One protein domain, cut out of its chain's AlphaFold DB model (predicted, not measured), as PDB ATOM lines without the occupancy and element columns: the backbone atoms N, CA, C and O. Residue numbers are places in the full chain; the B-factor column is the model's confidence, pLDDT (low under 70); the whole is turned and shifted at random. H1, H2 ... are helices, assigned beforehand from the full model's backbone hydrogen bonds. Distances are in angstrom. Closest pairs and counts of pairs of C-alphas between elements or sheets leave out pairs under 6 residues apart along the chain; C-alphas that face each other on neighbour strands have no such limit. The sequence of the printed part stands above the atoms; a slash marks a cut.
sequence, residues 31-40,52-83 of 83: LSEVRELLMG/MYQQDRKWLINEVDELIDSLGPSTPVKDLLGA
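AT A GLANCE: This is residues 31 to 40 and 52 to 83 of the 83 residues of an uncharacterized protein of Halomonas aestuarii (UniProt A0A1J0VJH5). A long helix, H2, and a shorter one, H1, lie side by side and run opposite ways, making a two-helix pair. At the end of the pair where H2 ends and H1 begins, the tail of residues 72 to 83, with no named element, turns past the start of H1 and then runs away from both helices toward Ala 83. The printed part has 42 residues, 27 of them in the two named helices, in the order H1, H2; there is no named strand, and the class is all helix. The whole is compact, with a radius of gyration of the C-alphas of 10.3 A, and the C-alphas span 26 by 21 by 16 A.

HOW THE PARTS SIT: H2, residues 54 to 71, and H1, residues 31 to 39, touch, with 12 pairs of C-alphas within 8 A. Their closest C-alphas, those of Arg 35 and Val 64, are 6.3 A apart. Their centres are 9.3 A apart. Their lines stand at a shallow tilt of 19 degrees, opposite ways. In both H1 and H2 every O i to N i+4 pair is within hydrogen-bond range.

IN THESE COORDINATES: H2 has 18 residues and measures 25.6 A, from C-alpha 54 at (273.140, 277.233, 251.467) to C-alpha 71 at (253.511, 281.089, 267.362). H1 has 9 residues, begins with C-alpha 31 at (255.275, 276.594, 259.791) and measures 12.2 A from first to last C-alpha. After H2, residues 77 to 79 are a short helical run without a name.

THE WHOLE: The two C-alphas farthest apart, those of Gln 54 and Ala 83, are 28.3 A apart. Residues 41 to 51 are not printed, and C-alphas 40 and 52 are 12.5 A apart across this cut, which lies in the link from H1 to H2. Ala 83 is the chain's last residue. The mean pLDDT of the printed part is 88.7; residues 82 to 83 are under 70.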
ATOM      1  N   LEU A  31     253.854 276.351 259.517       94.62
ATOM      2  CA  LEU A  31     255.275 276.594 259.791       94.62
ATOM      3  C   LEU A  31     256.106 275.299 259.854       94.62
ATOM      4  O   LEU A  31     257.238 275.276 259.375       94.62
ATOM      5  N   SER A  32     255.547 274.208 260.395       94.94
ATOM      6  CA  SER A  32     256.219 272.902 260.413       94.94
ATOM      7  C   SER A  32     256.500 272.373 259.007       94.94
ATOM      8  O   SER A  32     257.606 271.914 258.741       94.94
ATOM      9  N   GLU A  33     255.529 272.472 258.096       94.19
ATOM     10  CA  GLU A  33     255.691 272.003 256.717       94.19
ATOM     11  C   GLU A  33     256.735 272.841 255.971       94.19
ATOM     12  O   GLU A  33     257.584 272.288 255.272       94.19
ATOM     13  N   VAL A  34     256.743 274.163 256.177       92.62
ATOM     14  CA  VAL A  34     257.763 275.050 255.590       92.62
ATOM     15  C   VAL A  34     259.156 274.705 256.110       92.62
ATOM     16  O   VAL A  34     260.118 274.646 255.342       92.62
ATOM     17  N   ARG A  35     259.277 274.402 257.405       93.69
ATOM     18  CA  ARG A  35     260.531 273.935 257.998       93.69
ATOM     19  C   ARG A  35     260.995 272.617 257.380       93.69
ATOM     20  O   ARG A  35     262.173 272.476 257.061       93.69
ATOM     21  N   GLU A  36     260.099 271.647 257.217       92.50
ATOM     22  CA  GLU A  36     260.408 270.356 256.588       92.50
ATOM     23  C   GLU A  36     260.858 270.523 255.138       92.50
ATOM     24  O   GLU A  36     261.851 269.918 254.730       92.50
ATOM     25  N   LEU A  37     260.186 271.398 254.390       89.88
ATOM     26  CA  LEU A  37     260.551 271.765 253.029       89.88
ATOM     27  C   LEU A  37     261.970 272.348 252.973       89.88
ATOM     28  O   LEU A  37     262.805 271.861 252.211       89.88
ATOM     29  N   LEU A  38     262.268 273.337 253.822       88.62
ATOM     30  CA  LEU A  38     263.597 273.939 253.914       88.62
ATOM     31  C   LEU A  38     264.654 272.918 254.331       88.62
ATOM     32  O   LEU A  38     265.772 272.968 253.836       88.62
ATOM     33  N   MET A  39     264.327 271.973 255.213       87.88
ATOM     34  CA  MET A  39     265.242 270.903 255.618       87.88
ATOM     35  C   MET A  39     265.447 269.833 254.538       87.88
ATOM     36  O   MET A  39     266.476 269.155 254.564       87.88
ATOM     37  N   GLY A  40     264.532 269.712 253.577       84.31
ATOM     38  CA  GLY A  40     264.637 268.790 252.455       84.31
ATOM     39  C   GLY A  40     265.825 269.093 251.537       84.31
ATOM     40  O   GLY A  40     266.192 270.245 251.310       84.31
ATOM     41  N   MET A  52     268.981 278.570 245.264       71.56
ATOM     42  CA  MET A  52     268.961 278.944 246.670       71.56
ATOM     43  C   MET A  52     270.307 278.602 247.311       71.56
ATOM     44  O   MET A  52     270.701 277.433 247.393       71.56
ATOM     45  N   TYR A  53     271.040 279.619 247.765       73.56
ATOM     46  CA  TYR A  53     272.330 279.388 248.397       73.56
ATOM     47  C   TYR A  53     272.151 278.741 249.775       73.56
ATOM     48  O   TYR A  53     271.224 279.028 250.533       73.56
ATOM     49  N   GLN A  54     273.113 277.895 250.155       76.19
ATOM     50  CA  GLN A  54     273.140 277.233 251.467       76.19
ATOM     51  C   GLN A  54     273.089 278.221 252.649       76.19
ATOM     52  O   GLN A  54     272.688 277.837 253.747       76.19
ATOM     53  N   GLN A  55     273.539 279.465 252.451       79.50
ATOM     54  CA  GLN A  55     273.491 280.520 253.466       79.50
ATOM     55  C   GLN A  55     272.070 281.062 253.639       79.50
ATOM     56  O   GLN A  55     271.588 281.088 254.770       79.50
ATOM     57  N   ASP A  56     271.386 281.374 252.539       83.44
ATOM     58  CA  ASP A  56     269.995 281.847 252.540       83.44
ATOM     59  C   ASP A  56     269.068 280.787 253.132       83.44
ATOM     60  O   ASP A  56     268.231 281.074 253.981       83.44
ATOM     61  N   ARG A  57     269.316 279.514 252.800       85.62
ATOM     62  CA  ARG A  57     268.616 278.377 253.403       85.62
ATOM     63  C   ARG A  57     268.765 278.310 254.915       85.62
ATOM     64  O   ARG A  57     267.782 278.088 255.611       85.62
ATOM     65  N   LYS A  58     269.979 278.469 255.441       89.25
ATOM     66  CA  LYS A  58     270.193 278.461 256.897       89.25
ATOM     67  C   LYS A  58     269.498 279.637 257.571       89.25
ATOM     68  O   LYS A  58     268.962 279.464 258.658       89.25
ATOM     69  N   TRP A  59     269.527 280.804 256.939       91.25
ATOM     70  CA  TRP A  59     268.862 281.986 257.464       91.25
ATOM     71  C   TRP A  59     267.336 281.804 257.505       91.25
ATOM     72  O   TRP A  59     266.750 282.002 258.563       91.25
ATOM     73  N   LEU A  60     266.726 281.288 256.433       91.56
ATOM     74  CA  LEU A  60     265.290 280.986 256.387       91.56
ATOM     75  C   LEU A  60     264.874 279.892 257.381       91.56
ATOM     76  O   LEU A  60     263.813 279.985 257.987       91.56
ATOM     77  N   ILE A  61     265.708 278.867 257.595       93.50
ATOM     78  CA  ILE A  61     265.449 277.854 258.635       93.50
ATOM     79  C   ILE A  61     265.417 278.504 260.021       93.50
ATOM     80  O   ILE A  61     264.502 278.225 260.790       93.50
ATOM     81  N   ASN A  62     266.385 279.370 260.328       94.56
ATOM     82  CA  ASN A  62     266.423 280.060 261.616       94.56
ATOM     83  C   ASN A  62     265.196 280.957 261.803       94.56
ATOM     84  O   ASN A  62     264.611 280.964 262.880       94.56
ATOM     85  N   GLU A  63     264.789 281.680 260.760       94.00
ATOM     86  CA  GLU A  63     263.584 282.505 260.803       94.00
ATOM     87  C   GLU A  63     262.335 281.658 261.090       94.00
ATOM     88  O   GLU A  63     261.554 281.978 261.983       94.00
ATOM     89  N   VAL A  64     262.157 280.539 260.381       94.75
ATOM     90  CA  VAL A  64     261.027 279.631 260.621       94.75
ATOM     91  C   VAL A  64     261.070 279.045 262.034       94.75
ATOM     92  O   VAL A  64     260.021 278.948 262.668       94.75
ATOM     93  N   ASP A  65     262.249 278.700 262.555       95.69
ATOM     94  CA  ASP A  65     262.413 278.237 263.939       95.69
ATOM     95  C   ASP A  65     261.976 279.319 264.950       95.69
ATOM     96  O   ASP A  65     261.214 279.020 265.870       95.69
ATOM     97  N   GLU A  66     262.343 280.588 264.742       94.81
ATOM     98  CA  GLU A  66     261.902 281.712 265.587       94.81
ATOM     99  C   GLU A  66     260.378 281.938 265.527       94.81
ATOM    100  O   GLU A  66     259.731 282.214 266.549       94.81
ATOM    101  N   LEU A  67     259.780 281.786 264.342       93.75
ATOM    102  CA  LEU A  67     258.330 281.869 264.153       93.75
ATOM    103  C   LEU A  67     257.608 280.710 264.854       93.75
ATOM    104  O   LEU A  67     256.567 280.926 265.479       93.75
ATOM    105  N   ILE A  68     258.156 279.492 264.789       95.06
ATOM    106  CA  ILE A  68     257.613 278.309 265.473       95.06
ATOM    107  C   ILE A  68     257.690 278.483 266.985       95.06
ATOM    108  O   ILE A  68     256.700 278.212 267.665       95.06
ATOM    109  N   ASP A  69     258.814 278.961 267.509       94.44
ATOM    110  CA  ASP A  69     258.986 279.194 268.944       94.44
ATOM    111  C   ASP A  69     258.003 280.251 269.469       94.44
ATOM    112  O   ASP A  69     257.510 280.150 270.594       94.44
ATOM    113  N   SER A  70     257.667 281.239 268.637       93.06
ATOM    114  CA  SER A  70     256.766 282.331 269.012       93.06
ATOM    115  C   SER A  70     255.279 282.000 268.844       93.06
ATOM    116  O   SER A  70     254.453 282.446 269.641       93.06
ATOM    117  N   LEU A  71     254.909 281.267 267.789       93.19
ATOM    118  CA  LEU A  71     253.511 281.089 267.362       93.19
ATOM    119  C   LEU A  71     253.039 279.633 267.403       93.19
ATOM    120  O   LEU A  71     251.844 279.367 267.532       93.19
ATOM    121  N   GLY A  72     253.972 278.690 267.332       94.00
ATOM    122  CA  GLY A  72     253.726 277.257 267.318       94.00
ATOM    123  C   GLY A  72     253.783 276.645 265.910       94.00
ATOM    124  O   GLY A  72     253.453 277.303 264.919       94.00
ATOM    125  N   PRO A  73     254.134 275.350 265.805       94.19
ATOM    126  CA  PRO A  73     254.402 274.671 264.532       94.19
ATOM    127  C   PRO A  73     253.174 274.515 263.625       94.19
ATOM    128  O   PRO A  73     253.316 274.443 262.408       94.19
ATOM    129  N   SER A  74     251.968 274.481 264.199       94.69
ATOM    130  CA  SER A  74     250.704 274.367 263.454       94.69
ATOM    131  C   SER A  74     250.144 275.714 262.989       94.69
ATOM    132  O   SER A  74     249.018 275.758 262.493       94.69
ATOM    133  N   THR A  75     250.885 276.813 263.170       94.19
ATOM    134  CA  THR A  75     250.453 278.138 262.712       94.19
ATOM    135  C   THR A  75     250.350 278.149 261.186       94.19
ATOM    136  O   THR A  75     251.338 277.809 260.526       94.19
ATOM    137  N   PRO A  76     249.193 278.535 260.616       93.69
ATOM    138  CA  PRO A  76     249.042 278.706 259.178       93.69
ATOM    139  C   PRO A  76     249.964 279.809 258.663       93.69
ATOM    140  O   PRO A  76     249.981 280.915 259.202       93.69
ATOM    141  N   VAL A  77     250.703 279.528 257.595       91.25
ATOM    142  CA  VAL A  77     251.699 280.465 257.059       91.25
ATOM    143  C   VAL A  77     251.032 281.705 256.471       91.25
ATOM    144  O   VAL A  77     251.552 282.803 256.643       91.25
ATOM    145  N   LYS A  78     249.833 281.575 255.885       91.19
ATOM    146  CA  LYS A  78     249.029 282.714 255.402       91.19
ATOM    147  C   LYS A  78     248.812 283.829 256.425       91.19
ATOM    148  O   LYS A  78     248.710 284.989 256.042       91.19
ATOM    149  N   ASP A  79     248.774 283.499 257.718       89.00
ATOM    150  CA  ASP A  79     248.590 284.488 258.783       89.00
ATOM    151  C   ASP A  79     249.848 285.356 258.985       89.00
ATOM    152  O   ASP A  79     249.789 286.372 259.682       89.00
ATOM    153  N   LEU A  80     250.979 284.941 258.402       88.12
ATOM    154  CA  LEU A  80     252.312 285.530 258.552       88.12
ATOM    155  C   LEU A  80     252.805 286.225 257.289       88.12
ATOM    156  O   LEU A  80     253.677 287.081 257.399       88.12
ATOM    157  N   LEU A  81     252.269 285.859 256.119       83.56
ATOM    158  CA  LEU A  81     252.742 286.384 254.836       83.56
ATOM    159  C   LEU A  81     252.365 287.848 254.599       83.56
ATOM    160  O   LEU A  81     253.021 288.493 253.793       83.56
ATOM    161  N   GLY A  82     251.377 288.382 255.326       69.50
ATOM    162  CA  GLY A  82     250.872 289.738 255.106       69.50
ATOM    163  C   GLY A  82     250.193 289.864 253.736       69.50
ATOM    164  O   GLY A  82     250.779 289.569 252.703       69.50
ATOM    165  N   ALA A  83     248.924 290.262 253.717       48.03
ATOM    166  CA  ALA A  83     248.233 290.561 252.460       48.03
ATOM    167  C   ALA A  83     248.803 291.814 251.775       48.03
ATOM    168  O   ALA A  83     249.167 292.765 252.510       48.03
TER     169      ALA A  83